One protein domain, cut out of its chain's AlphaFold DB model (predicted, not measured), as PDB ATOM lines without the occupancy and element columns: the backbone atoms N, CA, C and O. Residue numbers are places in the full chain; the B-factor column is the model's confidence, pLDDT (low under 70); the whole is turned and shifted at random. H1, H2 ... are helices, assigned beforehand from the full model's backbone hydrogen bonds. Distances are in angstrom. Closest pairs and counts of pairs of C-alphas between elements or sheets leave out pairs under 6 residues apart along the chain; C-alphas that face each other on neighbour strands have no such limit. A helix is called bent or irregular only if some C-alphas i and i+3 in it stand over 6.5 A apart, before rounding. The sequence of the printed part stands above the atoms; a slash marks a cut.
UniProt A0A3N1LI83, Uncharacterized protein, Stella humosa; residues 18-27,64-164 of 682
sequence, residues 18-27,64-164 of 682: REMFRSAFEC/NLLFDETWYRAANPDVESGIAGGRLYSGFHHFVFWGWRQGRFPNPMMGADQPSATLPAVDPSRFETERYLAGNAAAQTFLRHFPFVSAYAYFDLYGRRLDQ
ATOM      1  N   ARG A  18     203.193 269.765 234.374       81.06
ATOM      2  CA  ARG A  18     204.317 269.937 235.309       81.06
ATOM      3  C   ARG A  18     205.478 269.008 234.980       81.06
ATOM      4  O   ARG A  18     206.628 269.438 235.049       81.06
ATOM      5  N   GLU A  19     205.185 267.768 234.620       82.31
ATOM      6  CA  GLU A  19     206.188 266.781 234.220       82.31
ATOM      7  C   GLU A  19     206.854 267.170 232.896       82.31
ATOM      8  O   GLU A  19     208.080 267.171 232.806       82.31
ATOM      9  N   MET A  20     206.069 267.639 231.921       85.31
ATOM     10  CA  MET A  20     206.571 268.091 230.621       85.31
ATOM     11  C   MET A  20     207.553 269.267 230.727       85.31
ATOM     12  O   MET A  20     208.565 269.309 230.036       85.31
ATOM     13  N   PHE A  21     207.272 270.234 231.605       89.56
ATOM     14  CA  PHE A  21     208.191 271.349 231.830       89.56
ATOM     15  C   PHE A  21     209.472 270.902 232.537       89.56
ATOM     16  O   PHE A  21     210.557 271.356 232.183       89.56
ATOM     17  N   ARG A  22     209.362 269.999 233.519       88.19
ATOM     18  CA  ARG A  22     210.522 269.481 234.256       88.19
ATOM     19  C   ARG A  22     211.440 268.634 233.384       88.19
ATOM     20  O   ARG A  22     212.649 268.772 233.512       88.19
ATOM     21  N   SER A  23     210.895 267.799 232.503       87.56
ATOM     22  CA  SER A  23     211.693 266.897 231.662       87.56
ATOM     23  C   SER A  23     212.582 267.627 230.650       87.56
ATOM     24  O   SER A  23     213.575 267.070 230.197       87.56
ATOM     25  N   ALA A  24     212.267 268.883 230.334       88.62
ATOM     26  CA  ALA A  24     213.045 269.728 229.433       88.62
ATOM     27  C   ALA A  24     213.984 270.712 230.150       88.62
ATOM     28  O   ALA A  24     214.718 271.457 229.496       88.62
ATOM     29  N   PHE A  25     213.924 270.760 231.483       92.31
ATOM     30  CA  PHE A  25     214.632 271.724 232.317       92.31
ATOM     31  C   PHE A  25     215.871 271.075 232.948       92.31
ATOM     32  O   PHE A  25     215.771 270.285 233.889       92.31
ATOM     33  N   GLU A  26     217.064 271.444 232.481       86.75
ATOM     34  CA  GLU A  26     218.325 270.898 232.990       86.75
ATOM     35  C   GLU A  26     218.768 271.635 234.259       86.75
ATOM     36  O   GLU A  26     219.523 272.607 234.209       86.75
ATOM     37  N   CYS A  27     218.307 271.162 235.420       86.50
ATOM     38  CA  CYS A  27     218.493 271.852 236.702       86.50
ATOM     39  C   CYS A  27     219.962 272.173 237.030       86.50
ATOM     40  O   CYS A  27     220.245 273.272 237.494       86.50
ATOM     41  N   ASN A  64     218.126 274.875 229.233       83.06
ATOM     42  CA  ASN A  64     218.802 273.730 228.634       83.06
ATOM     43  C   ASN A  64     219.783 274.190 227.535       83.06
ATOM     44  O   ASN A  64     219.888 275.389 227.245       83.06
ATOM     45  N   LEU A  65     220.558 273.259 226.971       69.31
ATOM     46  CA  LEU A  65     221.585 273.590 225.970       69.31
ATOM     47  C   LEU A  65     221.015 274.010 224.607       69.31
ATOM     48  O   LEU A  65     221.657 274.796 223.914       69.31
ATOM     49  N   LEU A  66     219.835 273.514 224.229       75.00
ATOM     50  CA  LEU A  66     219.256 273.716 222.895       75.00
ATOM     51  C   LEU A  66     218.219 274.835 222.803       75.00
ATOM     52  O   LEU A  66     217.724 275.106 221.708       75.00
ATOM     53  N   PHE A  67     217.884 275.480 223.914       83.94
ATOM     54  CA  PHE A  67     216.967 276.607 223.943       83.94
ATOM     55  C   PHE A  67     217.714 277.921 224.174       83.94
ATOM     56  O   PHE A  67     218.428 278.062 225.166       83.94
ATOM     57  N   ASP A  68     217.524 278.908 223.301       79.12
ATOM     58  CA  ASP A  68     218.065 280.260 223.460       79.12
ATOM     59  C   ASP A  68     216.937 281.222 223.841       79.12
ATOM     60  O   ASP A  68     216.158 281.650 222.996       79.12
ATOM     61  N   GLU A  69     216.843 281.567 225.125       87.31
ATOM     62  CA  GLU A  69     215.778 282.435 225.637       87.31
ATOM     63  C   GLU A  69     215.821 283.840 225.028       87.31
ATOM     64  O   GLU A  69     214.778 284.413 224.707       87.31
ATOM     65  N   THR A  70     217.020 284.396 224.847       82.31
ATOM     66  CA  THR A  70     217.185 285.764 224.344       82.31
ATOM     67  C   THR A  70     216.793 285.834 222.875       82.31
ATOM     68  O   THR A  70     216.010 286.696 222.475       82.31
ATOM     69  N   TRP A  71     217.297 284.898 222.072       82.81
ATOM     70  CA  TRP A  71     216.954 284.822 220.661       82.81
ATOM     71  C   TRP A  71     215.484 284.456 220.457       82.81
ATOM     72  O   TRP A  71     214.817 285.094 219.649       82.81
ATOM     73  N   TYR A  72     214.950 283.483 221.203       86.56
ATOM     74  CA  TYR A  72     213.576 283.022 221.018       86.56
ATOM     75  C   TYR A  72     212.574 284.151 221.244       86.56
ATOM     76  O   TYR A  72     211.636 284.298 220.467       86.56
ATOM     77  N   ARG A  73     212.787 284.994 222.257       90.88
ATOM     78  CA  ARG A  73     211.953 286.179 222.503       90.88
ATOM     79  C   ARG A  73     212.071 287.213 221.385       90.88
ATOM     80  O   ARG A  73     211.056 287.713 220.911       90.88
ATOM     81  N   ALA A  74     213.292 287.485 220.923       84.44
ATOM     82  CA  ALA A  74     213.537 288.438 219.841       84.44
ATOM     83  C   ALA A  74     212.933 287.983 218.500       84.44
ATOM     84  O   ALA A  74     212.361 288.790 217.773       84.44
ATOM     85  N   ALA A  75     213.021 286.689 218.188       81.38
ATOM     86  CA  ALA A  75     212.483 286.098 216.966       81.38
ATOM     87  C   ALA A  75     210.951 285.945 216.989       81.38
ATOM     88  O   ALA A  75     210.344 285.694 215.951       81.38
ATOM     89  N   ASN A  76     210.315 286.089 218.157       89.25
ATOM     90  CA  ASN A  76     208.888 285.850 218.357       89.25
ATOM     91  C   ASN A  76     208.226 287.020 219.120       89.25
ATOM     92  O   ASN A  76     207.945 286.895 220.317       89.25
ATOM     93  N   PRO A  77     207.947 288.161 218.455       92.19
ATOM     94  CA  PRO A  77     207.438 289.373 219.114       92.19
ATOM     95  C   PRO A  77     206.100 289.196 219.850       92.19
ATOM     96  O   PRO A  77     205.815 289.901 220.821       92.19
ATOM     97  N   ASP A  78     205.269 288.251 219.415       93.19
ATOM     98  CA  ASP A  78     204.012 287.892 220.074       93.19
ATOM     99  C   ASP A  78     204.244 287.176 221.417       93.19
ATOM    100  O   ASP A  78     203.518 287.420 222.384       93.19
ATOM    101  N   VAL A  79     205.302 286.364 221.511       93.94
ATOM    102  CA  VAL A  79     205.752 285.738 222.763       93.94
ATOM    103  C   VAL A  79     206.304 286.798 223.704       93.94
ATOM    104  O   VAL A  79     205.925 286.811 224.874       93.94
ATOM    105  N   GLU A  80     207.122 287.729 223.202       93.06
ATOM    106  CA  GLU A  80     207.624 288.853 224.002       93.06
ATOM    107  C   GLU A  80     206.478 289.706 224.559       93.06
ATOM    108  O   GLU A  80     206.419 289.974 225.758       93.06
ATOM    109  N   SER A  81     205.503 290.045 223.716       92.12
ATOM    110  CA  SER A  81     204.299 290.779 224.126       92.12
ATOM    111  C   SER A  81     203.457 289.990 225.139       92.12
ATOM    112  O   SER A  81     202.841 290.561 226.043       92.12
ATOM    113  N   GLY A  82     203.420 288.660 225.016       91.75
ATOM    114  CA  GLY A  82     202.778 287.766 225.976       91.75
ATOM    115  C   GLY A  82     203.477 287.741 227.339       91.75
ATOM    116  O   GLY A  82     202.790 287.712 228.362       91.75
ATOM    117  N   ILE A  83     204.812 287.801 227.361       92.69
ATOM    118  CA  ILE A  83     205.620 287.883 228.587       92.69
ATOM    119  C   ILE A  83     205.454 289.257 229.244       92.69
ATOM    120  O   ILE A  83     205.156 289.328 230.436       92.69
ATOM    121  N   ALA A  84     205.570 290.342 228.473       89.88
ATOM    122  CA  ALA A  84     205.397 291.710 228.966       89.88
ATOM    123  C   ALA A  84     203.993 291.945 229.552       89.88
ATOM    124  O   ALA A  84     203.848 292.607 230.576       89.88
ATOM    125  N   GLY A  85     202.962 291.347 228.945       88.25
ATOM    126  CA  GLY A  85     201.582 291.380 229.439       88.25
ATOM    127  C   GLY A  85     201.254 290.360 230.538       88.25
ATOM    128  O   GLY A  85     200.081 290.194 230.858       88.25
ATOM    129  N   GLY A  86     202.238 289.622 231.068       88.38
ATOM    130  CA  GLY A  86     202.060 288.668 232.174       88.38
ATOM    131  C   GLY A  86     201.298 287.377 231.835       88.38
ATOM    132  O   GLY A  86     201.001 286.591 232.729       88.38
ATOM    133  N   ARG A  87     200.989 287.130 230.555       89.75
ATOM    134  CA  ARG A  87     200.276 285.925 230.082       89.75
ATOM    135  C   ARG A  87     201.198 284.713 229.930       89.75
ATOM    136  O   ARG A  87     200.735 283.576 229.969       89.75
ATOM    137  N   LEU A  88     202.495 284.952 229.743       90.44
ATOM    138  CA  LEU A  88     203.538 283.934 229.627       90.44
ATOM    139  C   LEU A  88     204.651 284.206 230.640       90.44
ATOM    140  O   LEU A  88     204.993 285.354 230.904       90.44
ATOM    141  N   TYR A  89     205.246 283.144 231.187       87.75
ATOM    142  CA  TYR A  89     206.350 283.289 232.137       87.75
ATOM    143  C   TYR A  89     207.687 283.598 231.446       87.75
ATOM    144  O   TYR A  89     208.434 284.442 231.939       87.75
ATOM    145  N   SER A  90     207.984 282.923 230.333       93.69
ATOM    146  CA  SER A  90     209.233 283.034 229.567       93.69
ATOM    147  C   SER A  90     209.065 282.514 228.135       93.69
ATOM    148  O   SER A  90     208.041 281.900 227.805       93.69
ATOM    149  N   GLY A  91     210.077 282.728 227.293       92.00
ATOM    150  CA  GLY A  91     210.163 282.129 225.965       92.00
ATOM    151  C   GLY A  91     210.219 280.607 226.051       92.00
ATOM    152  O   GLY A  91     209.483 279.926 225.341       92.00
ATOM    153  N   PHE A  92     210.999 280.067 226.990       94.56
ATOM    154  CA  PHE A  92     211.080 278.628 227.250       94.56
ATOM    155  C   PHE A  92     209.728 278.035 227.663       94.56
ATOM    156  O   PHE A  92     209.308 277.005 227.135       94.56
ATOM    157  N   HIS A  93     208.997 278.719 228.551       93.19
ATOM    158  CA  HIS A  93     207.632 278.348 228.926       93.19
ATOM    159  C   HIS A  93     206.714 278.293 227.704       93.19
ATOM    160  O   HIS A  93     205.985 277.318 227.526       93.19
ATOM    161  N   HIS A  94     206.773 279.306 226.836       94.19
ATOM    162  CA  HIS A  94     206.004 279.277 225.599       94.19
ATOM    163  C   HIS A  94     206.401 278.099 224.707       94.19
ATOM    164  O   HIS A  94     205.527 277.380 224.223       94.19
ATOM    165  N   PHE A  95     207.701 277.887 224.502       93.19
ATOM    166  CA  PHE A  95     208.201 276.850 223.615       93.19
ATOM    167  C   PHE A  95     207.730 275.467 224.037       93.19
ATOM    168  O   PHE A  95     207.112 274.791 223.221       93.19
ATOM    169  N   VAL A  96     207.932 275.099 225.306       92.00
ATOM    170  CA  VAL A  96     207.569 273.790 225.866       92.00
ATOM    171  C   VAL A  96     206.077 273.480 225.693       92.00
ATOM    172  O   VAL A  96     205.708 272.367 225.314       92.00
ATOM    173  N   PHE A  97     205.203 274.458 225.939       89.69
ATOM    174  CA  PHE A  97     203.757 274.223 225.917       89.69
ATOM    175  C   PHE A  97     203.111 274.404 224.541       89.69
ATOM    176  O   PHE A  97     202.157 273.686 224.232       89.69
ATOM    177  N   TRP A  98     203.617 275.317 223.712       89.94
ATOM    178  CA  TRP A  98     202.972 275.693 222.450       89.94
ATOM    179  C   TRP A  98     203.940 275.877 221.288       89.94
ATOM    180  O   TRP A  98     203.619 275.480 220.169       89.94
ATOM    181  N   GLY A  99     205.104 276.480 221.525       88.75
ATOM    182  CA  GLY A  99     205.967 276.973 220.456       88.75
ATOM    183  C   GLY A  99     206.434 275.897 219.484       88.75
ATOM    184  O   GLY A  99     206.384 276.128 218.277       88.75
ATOM    185  N   TRP A 100     206.801 274.711 219.972       86.75
ATOM    186  CA  TRP A 100     207.217 273.626 219.081       86.75
ATOM    187  C   TRP A 100     206.077 273.136 218.175       86.75
ATOM    188  O   TRP A 100     206.289 272.890 216.994       86.75
ATOM    189  N   ARG A 101     204.832 273.099 218.674       83.25
ATOM    190  CA  ARG A 101     203.642 272.699 217.888       83.25
ATOM    191  C   ARG A 101     203.285 273.707 216.808       83.25
ATOM    192  O   ARG A 101     202.657 273.355 215.818       83.25
ATOM    193  N   GLN A 102     203.670 274.962 217.022       85.19
ATOM    194  CA  GLN A 102     203.560 276.028 216.032       85.19
ATOM    195  C   GLN A 102     204.717 275.990 215.018       85.19
ATOM    196  O   GLN A 102     204.809 276.872 214.172       85.19
ATOM    197  N   GLY A 103     205.622 275.007 215.115       80.12
ATOM    198  CA  GLY A 103     206.793 274.884 214.250       80.12
ATOM    199  C   GLY A 103     207.878 275.927 214.521       80.12
ATOM    200  O   GLY A 103     208.762 276.099 213.688       80.12
ATOM    201  N   ARG A 104     207.836 276.635 215.660       86.44
ATOM    202  CA  ARG A 104     208.881 277.605 216.024       86.44
ATOM    203  C   ARG A 104     210.158 276.860 216.386       86.44
ATOM    204  O   ARG A 104     210.093 275.788 216.985       86.44
ATOM    205  N   PHE A 105     211.308 277.434 216.067       87.19
ATOM    206  CA  PHE A 105     212.607 276.867 216.423       87.19
ATOM    207  C   PHE A 105     213.032 277.325 217.826       87.19
ATOM    208  O   PHE A 105     212.688 278.442 218.204       87.19
ATOM    209  N   PRO A 106     213.743 276.502 218.619       85.00
ATOM    210  CA  PRO A 106     214.183 276.870 219.971       85.00
ATOM    211  C   PRO A 106     215.476 277.695 220.014       85.00
ATOM    212  O   PRO A 106     215.803 278.257 221.058       85.00
ATOM    213  N   ASN A 107     216.231 277.754 218.914       74.12
ATOM    214  CA  ASN A 107     217.521 278.434 218.827       74.12
ATOM    215  C   ASN A 107     217.798 278.916 217.384       74.12
ATOM    216  O   ASN A 107     217.193 278.394 216.441       74.12
ATOM    217  N   PRO A 108     218.721 279.880 217.196       66.25
ATOM    218  CA  PRO A 108     219.011 280.461 215.884       66.25
ATOM    219  C   PRO A 108     219.593 279.476 214.869       66.25
ATOM    220  O   PRO A 108     219.374 279.661 213.679       66.25
ATOM    221  N   MET A 109     220.315 278.438 215.305       63.25
ATOM    222  CA  MET A 109     220.928 277.473 214.383       63.25
ATOM    223  C   MET A 109     219.890 276.604 213.681       63.25
ATOM    224  O   MET A 109     220.067 276.259 212.521       63.25
ATOM    225  N   MET A 110     218.790 276.290 214.361       72.38
ATOM    226  CA  MET A 110     217.663 275.596 213.743       72.38
ATOM    227  C   MET A 110     216.784 276.531 212.894       72.38
ATOM    228  O   MET A 110     215.940 276.044 212.155       72.38
ATOM    229  N   GLY A 111     216.938 277.855 213.013       62.66
ATOM    230  CA  GLY A 111     216.026 278.846 212.431       62.66
ATOM    231  C   GLY A 111     216.618 279.790 211.379       62.66
ATOM    232  O   GLY A 111     215.927 280.732 211.000       62.66
ATOM    233  N   ALA A 112     217.862 279.597 210.932       48.50
ATOM    234  CA  ALA A 112     218.488 280.454 209.922       48.50
ATOM    235  C   ALA A 112     218.152 279.979 208.491       48.50
ATOM    236  O   ALA A 112     218.373 278.817 208.164       48.50
ATOM    237  N   ASP A 113     217.612 280.885 207.666       50.94
ATOM    238  CA  ASP A 113     217.387 280.746 206.213       50.94
ATOM    239  C   ASP A 113     216.696 279.457 205.734       50.94
ATOM    240  O   ASP A 113     217.245 278.689 204.947       50.94
ATOM    241  N   GLN A 114     215.440 279.238 206.140       53.75
ATOM    242  CA  GLN A 114     214.622 278.165 205.562       53.75
ATOM    243  C   GLN A 114     213.307 278.708 204.979       53.75
ATOM    244  O   GLN A 114     212.569 279.409 205.678       53.75
ATOM    245  N   PRO A 115     212.975 278.395 203.710       48.31
ATOM    246  CA  PRO A 115     211.726 278.832 203.105       48.31
ATOM    247  C   PRO A 115     210.528 278.225 203.843       48.31
ATOM    248  O   PRO A 115     210.498 277.037 204.171       48.31
ATOM    249  N   SER A 116     209.500 279.047 204.065       47.16
ATOM    250  CA  SER A 116     208.207 278.657 204.638       47.16
ATOM    251  C   SER A 116     207.386 277.804 203.652       47.16
ATOM    252  O   SER A 116     206.256 278.141 203.308       47.16
ATOM    253  N   ALA A 117     207.945 276.701 203.157       52.22
ATOM    254  CA  ALA A 117     207.197 275.727 202.379       52.22
ATOM    255  C   ALA A 117     206.414 274.817 203.336       52.22
ATOM    256  O   ALA A 117     206.973 274.182 204.241       52.22
ATOM    257  N   THR A 118     205.097 274.766 203.155       55.69
ATOM    258  CA  THR A 118     204.236 273.788 203.818       55.69
ATOM    259  C   THR A 118     204.486 272.435 203.159       55.69
ATOM    260  O   THR A 118     204.096 272.213 202.016       55.69
ATOM    261  N   LEU A 119     205.193 271.543 203.850       58.69
ATOM    262  CA  LEU A 119     205.418 270.186 203.360       58.69
ATOM    263  C   LEU A 119     204.143 269.348 203.557       58.69
ATOM    264  O   LEU A 119     203.465 269.523 204.572       58.69
ATOM    265  N   PRO A 120     203.802 268.440 202.624       60.91
ATOM    266  CA  PRO A 120     202.650 267.560 202.780       60.91
ATOM    267  C   PRO A 120     202.783 266.687 204.038       60.91
ATOM    268  O   PRO A 120     203.885 266.292 204.440       60.91
ATOM    269  N   ALA A 121     201.644 266.402 204.673       60.47
ATOM    270  CA  ALA A 121     201.581 265.572 205.870       60.47
ATOM    271  C   ALA A 121     202.049 264.141 205.554       60.47
ATOM    272  O   ALA A 121     201.608 263.537 204.576       60.47
ATOM    273  N   VAL A 122     202.945 263.604 206.383       66.81
ATOM    274  CA  VAL A 122     203.424 262.218 206.277       66.81
ATOM    275  C   VAL A 122     202.582 261.355 207.206       66.81
ATOM    276  O   VAL A 122     202.382 261.727 208.355       66.81
ATOM    277  N   ASP A 123     202.103 260.209 206.732       75.25
ATOM    278  CA  ASP A 123     201.359 259.245 207.550       75.25
ATOM    279  C   ASP A 123     202.229 258.739 208.727       75.25
ATOM    280  O   ASP A 123     203.253 258.090 208.476       75.25
ATOM    281  N   PRO A 124     201.858 259.009 209.998       75.06
ATOM    282  CA  PRO A 124     202.627 258.573 211.166       75.06
ATOM    283  C   PRO A 124     202.834 257.055 211.231       75.06
ATOM    284  O   PRO A 124     203.845 256.607 211.764       75.06
ATOM    285  N   SER A 125     201.915 256.261 210.665       75.00
ATOM    286  CA  SER A 125     202.001 254.793 210.670       75.00
ATOM    287  C   SER A 125     203.139 254.242 209.800       75.00
ATOM    288  O   SER A 125     203.507 253.078 209.931       75.00
ATOM    289  N   ARG A 126     203.723 255.083 208.934       76.94
ATOM    290  CA  ARG A 126     204.825 254.733 208.027       76.94
ATOM    291  C   ARG A 126     206.195 255.229 208.506       76.94
ATOM    292  O   ARG A 126     207.178 255.060 207.790       76.94
ATOM    293  N   PHE A 127     206.279 255.874 209.673       82.50
ATOM    294  CA  PHE A 127     207.526 256.440 210.191       82.50
ATOM    295  C   PHE A 127     208.301 255.441 211.067       82.50
ATOM    296  O   PHE A 127     207.900 255.116 212.184       82.50
ATOM    297  N   GLU A 128     209.458 254.990 210.579       84.44
ATOM    298  CA  GLU A 128     210.358 254.076 211.294       84.44
ATOM    299  C   GLU A 128     211.270 254.846 212.272       84.44
ATOM    300  O   GLU A 128     212.367 255.282 211.918       84.44
ATOM    301  N   THR A 129     210.824 255.004 213.525       85.31
ATOM    302  CA  THR A 129     211.533 255.794 214.558       85.31
ATOM    303  C   THR A 129     212.978 255.341 214.784       85.31
ATOM    304  O   THR A 129     213.886 256.171 214.761       85.31
ATOM    305  N   GLU A 130     213.212 254.043 214.989       84.75
ATOM    306  CA  GLU A 130     214.551 253.520 215.297       84.75
ATOM    307  C   GLU A 130     215.536 253.772 214.153       84.75
ATOM    308  O   GLU A 130     216.651 254.243 214.381       84.75
ATOM    309  N   ARG A 131     215.096 253.546 212.910       80.69
ATOM    310  CA  ARG A 131     215.899 253.789 211.710       80.69
ATOM    311  C   ARG A 131     216.231 255.266 211.530       80.69
ATOM    312  O   ARG A 131     217.373 255.599 211.223       80.69
ATOM    313  N   TYR A 132     215.250 256.148 211.715       79.75
ATOM    314  CA  TYR A 132     215.460 257.588 211.588       79.75
ATOM    315  C   TYR A 132     216.437 258.110 212.644       79.75
ATOM    316  O   TYR A 132     217.372 258.840 212.317       79.75
ATOM    317  N   LEU A 133     216.276 257.689 213.903       79.81
ATOM    318  CA  LEU A 133     217.179 258.102 214.972       79.81
ATOM    319  C   LEU A 133     218.586 257.539 214.776       79.81
ATOM    320  O   LEU A 133     219.536 258.287 214.977       79.81
ATOM    321  N   ALA A 134     218.745 256.288 214.328       75.44
ATOM    322  CA  ALA A 134     220.059 255.689 214.080       75.44
ATOM    323  C   ALA A 134     220.924 256.505 213.098       75.44
ATOM    324  O   ALA A 134     222.140 256.567 213.266       75.44
ATOM    325  N   GLY A 135     220.304 257.161 212.110       68.81
ATOM    326  CA  GLY A 135     220.988 257.989 211.113       68.81
ATOM    327  C   GLY A 135     221.038 259.490 211.416       68.81
ATOM    328  O   GLY A 135     221.597 260.231 210.613       68.81
ATOM    329  N   ASN A 136     220.455 259.964 212.526       68.62
ATOM    330  CA  ASN A 136     220.280 261.398 212.762       68.62
ATOM    331  C   ASN A 136     220.635 261.835 214.195       68.62
ATOM    332  O   ASN A 136     219.805 261.868 215.107       68.62
ATOM    333  N   ALA A 137     221.897 262.230 214.380       70.88
ATOM    334  CA  ALA A 137     222.419 262.694 215.664       70.88
ATOM    335  C   ALA A 137     221.797 264.023 216.136       70.88
ATOM    336  O   ALA A 137     221.678 264.246 217.347       70.88
ATOM    337  N   ALA A 138     221.373 264.896 215.215       67.06
ATOM    338  CA  ALA A 138     220.709 266.157 215.546       67.06
ATOM    339  C   ALA A 138     219.322 265.902 216.153       67.06
ATOM    340  O   ALA A 138     219.014 266.435 217.220       67.06
ATOM    341  N   ALA A 139     218.543 264.995 215.555       78.25
ATOM    342  CA  ALA A 139     217.266 264.523 216.083       78.25
ATOM    343  C   ALA A 139     217.434 263.871 217.461       78.25
ATOM    344  O   ALA A 139     216.738 264.238 218.406       78.25
ATOM    345  N   GLN A 140     218.408 262.965 217.620       79.19
ATOM    346  CA  GLN A 140     218.712 262.374 218.929       79.19
ATOM    347  C   GLN A 140     219.039 263.447 219.976       79.19
ATOM    348  O   GLN A 140     218.586 263.372 221.117       79.19
ATOM    349  N   THR A 141     219.824 264.459 219.599       75.62
ATOM    350  CA  THR A 141     220.219 265.543 220.504       75.62
ATOM    351  C   THR A 141     219.021 266.404 220.882       75.62
ATOM    352  O   THR A 141     218.802 266.630 222.068       75.62
ATOM    353  N   PHE A 142     218.189 266.796 219.919       84.88
ATOM    354  CA  PHE A 142     216.960 267.539 220.180       84.88
ATOM    355  C   PHE A 142     216.034 266.810 221.152       84.88
ATOM    356  O   PHE A 142     215.615 267.384 222.158       84.88
ATOM    357  N   LEU A 143     215.749 265.534 220.888       88.94
ATOM    358  CA  LEU A 143     214.818 264.742 221.691       88.94
ATOM    359  C   LEU A 143     215.336 264.491 223.113       88.94
ATOM    360  O   LEU A 143     214.535 264.363 224.030       88.94
ATOM    361  N   ARG A 144     216.658 264.501 223.341       83.81
ATOM    362  CA  ARG A 144     217.217 264.465 224.704       83.81
ATOM    363  C   ARG A 144     216.891 265.719 225.515       83.81
ATOM    364  O   ARG A 144     216.667 265.611 226.715       83.81
ATOM    365  N   HIS A 145     216.870 266.890 224.879       84.75
ATOM    366  CA  HIS A 145     216.586 268.164 225.553       84.75
ATOM    367  C   HIS A 145     215.088 268.515 225.569       84.75
ATOM    368  O   HIS A 145     214.650 269.310 226.400       84.75
ATOM    369  N   PHE A 146     214.295 267.905 224.682       90.56
ATOM    370  CA  PHE A 146     212.842 268.071 224.590       90.56
ATOM    371  C   PHE A 146     212.132 266.705 224.483       90.56
ATOM    372  O   PHE A 146     211.502 266.413 223.464       90.56
ATOM    373  N   PRO A 147     212.195 265.860 225.530       88.12
ATOM    374  CA  PRO A 147     211.771 264.450 225.468       88.12
ATOM    375  C   PRO A 147     210.257 264.244 225.312       88.12
ATOM    376  O   PRO A 147     209.797 263.134 225.047       88.12
ATOM    377  N   PHE A 148     209.474 265.312 225.470       85.50
ATOM    378  CA  PHE A 148     208.028 265.314 225.255       85.50
ATOM    379  C   PHE A 148     207.626 265.383 223.771       85.50
ATOM    380  O   PHE A 148     206.458 265.175 223.445       85.50
ATOM    381  N   VAL A 149     208.568 265.701 222.878       87.94
ATOM    382  CA  VAL A 149     208.371 265.670 221.424       87.94
ATOM    383  C   VAL A 149     208.649 264.244 220.946       87.94
ATOM    384  O   VAL A 149     209.663 263.666 221.320       87.94
ATOM    385  N   SER A 150     207.766 263.646 220.140       87.75
ATOM    386  CA  SER A 150     208.062 262.341 219.530       87.75
ATOM    387  C   SER A 150     209.076 262.477 218.386       87.75
ATOM    388  O   SER A 150     209.193 263.535 217.765       87.75
ATOM    389  N   ALA A 151     209.799 261.403 218.055       85.25
ATOM    390  CA  ALA A 151     210.719 261.407 216.912       85.25
ATOM    391  C   ALA A 151     210.009 261.758 215.594       85.25
ATOM    392  O   ALA A 151     210.548 262.511 214.785       85.25
ATOM    393  N   TYR A 152     208.766 261.290 215.430       85.25
ATOM    394  CA  TYR A 152     207.908 261.666 214.309       85.25
ATOM    395  C   TYR A 152     207.586 263.167 214.314       85.25
ATOM    396  O   TYR A 152     207.701 263.814 213.280       85.25
ATOM    397  N   ALA A 153     207.234 263.748 215.467       84.38
ATOM    398  CA  ALA A 153     206.959 265.180 215.561       84.38
ATOM    399  C   ALA A 153     208.197 266.034 215.253       84.38
ATOM    400  O   ALA A 153     208.080 267.036 214.553       84.38
ATOM    401  N   TYR A 154     209.379 265.632 215.731       86.12
ATOM    402  CA  TYR A 154     210.627 266.298 215.359       86.12
ATOM    403  C   TYR A 154     210.861 266.222 213.849       86.12
ATOM    404  O   TYR A 154     211.105 267.251 213.223       86.12
ATOM    405  N   PHE A 155     210.744 265.030 213.260       84.19
ATOM    406  CA  PHE A 155     210.898 264.832 211.824       84.19
ATOM    407  C   PHE A 155     209.926 265.710 211.024       84.19
ATOM    408  O   PHE A 155     210.346 266.455 210.143       84.19
ATOM    409  N   ASP A 156     208.639 265.683 211.367       82.44
ATOM    410  CA  ASP A 156     207.583 266.411 210.663       82.44
ATOM    411  C   ASP A 156     207.773 267.939 210.744       82.44
ATOM    412  O   ASP A 156     207.671 268.638 209.729       82.44
ATOM    413  N   LEU A 157     208.108 268.462 211.926       79.06
ATOM    414  CA  LEU A 157     208.211 269.905 212.176       79.06
ATOM    415  C   LEU A 157     209.559 270.500 211.759       79.06
ATOM    416  O   LEU A 157     209.616 271.633 211.268       79.06
ATOM    417  N   TYR A 158     210.637 269.746 211.964       81.12
ATOM    418  CA  TYR A 158     212.009 270.230 211.855       81.12
ATOM    419  C   TYR A 158     212.834 269.378 210.899       81.12
ATOM    420  O   TYR A 158     213.429 269.919 209.971       81.12
ATOM    421  N   GLY A 159     212.829 268.059 211.077       75.19
ATOM    422  CA  GLY A 159     213.723 267.152 210.365       75.19
ATOM    423  C   GLY A 159     213.570 267.179 208.846       75.19
ATOM    424  O   GLY A 159     214.552 267.258 208.123       75.19
ATOM    425  N   ARG A 160     212.348 267.281 208.313       72.81
ATOM    426  CA  ARG A 160     212.140 267.420 206.857       72.81
ATOM    427  C   ARG A 160     212.739 268.700 206.248       72.81
ATOM    428  O   ARG A 160     212.819 268.790 205.024       72.81
ATOM    429  N   ARG A 161     213.101 269.691 207.073       69.69
ATOM    430  CA  ARG A 161     213.753 270.951 206.668       69.69
ATOM    431  C   ARG A 161     215.243 270.955 207.005       69.69
ATOM    432  O   ARG A 161     216.043 271.377 206.188       69.69
ATOM    433  N   LEU A 162     215.587 270.489 208.204       65.69
ATOM    434  CA  LEU A 162     216.939 270.546 208.763       65.69
ATOM    435  C   LEU A 162     217.800 269.328 208.410       65.69
ATOM    436  O   LEU A 162     219.017 269.436 208.426       65.69
ATOM    437  N   ASP A 163     217.181 268.197 208.074       63.28
ATOM    438  CA  ASP A 163     217.871 266.953 207.711       63.28
ATOM    439  C   ASP A 163     217.956 266.750 206.189       63.28
ATOM    440  O   ASP A 163     218.373 265.688 205.722       63.28
ATOM    441  N   GLN A 164     217.534 267.742 205.393       52.53
ATOM    442  CA  GLN A 164     217.903 267.771 203.979       52.53
ATOM    443  C   GLN A 164     219.407 268.053 203.879       52.53
ATOM    444  O   GLN A 164     219.925 268.814 204.695       52.53
TER     445      GLN A 164
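AT A GLANCE: This is residues 18 to 27 and 64 to 164 of the 682 residues of an uncharacterized protein of Stella humosa (UniProt A0A3N1LI83). Two groups of short, crossed helices sit next to each other: H2, H3 and H4, with H1 on H4, make one, and H6, H7 and H8 make the other. The small H5 lies between H2 and H8, and from it a long loop, residues 112 to 128, swings round the outside to H6. The printed part has 111 residues with eight named helices, H1 to H8 in order along the chain, and no named strand; the class is all helix. It is compact, with a radius of gyration of the C-alphas of 14.3 A and spans of 42 by 32 by 23 A.

HOW THE PARTS SIT: H1, residues 18 to 23, touches H4, residues 91 to 99, the hub with three helices touching it; the closest C-alphas are those of Phe 21 and Val 96, 6.5 A apart. Their lines stand at a steep tilt of 69.6 degrees, only just short of about perpendicular, and run opposite ways. H2, residues 69 to 75, touches H4 at a steep tilt of 63 degrees, the same way, closest at the C-alphas of Arg 73 and Gly 91, 5.6 A. H3, residues 77 to 84, touches H4 at a steep tilt of 61 degrees, opposite ways, closest at the C-alphas of Val 79 and Gly 91, 6.5 A. H2 and H3 touch only at the corner by their tight link, and only just, with 3 pairs of C-alphas within 8 A; the closest are those of Arg 73 and Glu 80, 5.3 A. H5, residues 108 to 111, is close to but not clearly touching H2, with the C-alphas of Trp 71 and Pro 108 closest at 6.8 A. H5 is also close to but not clearly touching H8, residues 151 to 162, with the C-alphas of Met 110 and Leu 162 closest at 7.1 A. H6, residues 129 to 134, only just touches H8, with 3 pairs of C-alphas within 8 A; residues 151 to 152 alone of H8 take part, and the C-alphas of Thr 129 and Ala 151 are closest at 6.1 A. H7, residues 137 to 145, touches H8 at a steep tilt of 52 degrees, opposite ways, closest at the C-alphas of Ala 139 and Tyr 154, 6.9 A. H4 is apart from H6, H7 and H8. Every O i to N i+4 pair is within hydrogen-bond range in H1, H2, H3, H4, H6 and H7, against 6 of 8 in H8, while H5 is too short for such a pair.

IN THESE COORDINATES: H1 begins at C-alpha 18, (204.317, 269.937, 235.309). H3 is 10.3 A from first to last C-alpha, H7 12.7 A and H8 13.7 A. H4 is neither bent nor irregular, but only just: C-alphas 96 and 99 are 6.5 A apart. H8 is irregular, with C-alphas 157 and 160 7.1 A apart, and ends at C-alpha 162, (216.939, 270.546, 208.763).

THE WHOLE: The C-alphas of Gly 85 and Arg 131 are the two farthest apart, at 44.0 A. Residues 28 to 63 are cut out, and C-alphas 27 and 64 are 8.3 A apart across the cut. The link from H5 to H6 is long. The mean pLDDT of the printed part is 80.2, and 22 residues are under 70, among them residues 111 to 122 and 161 to 164.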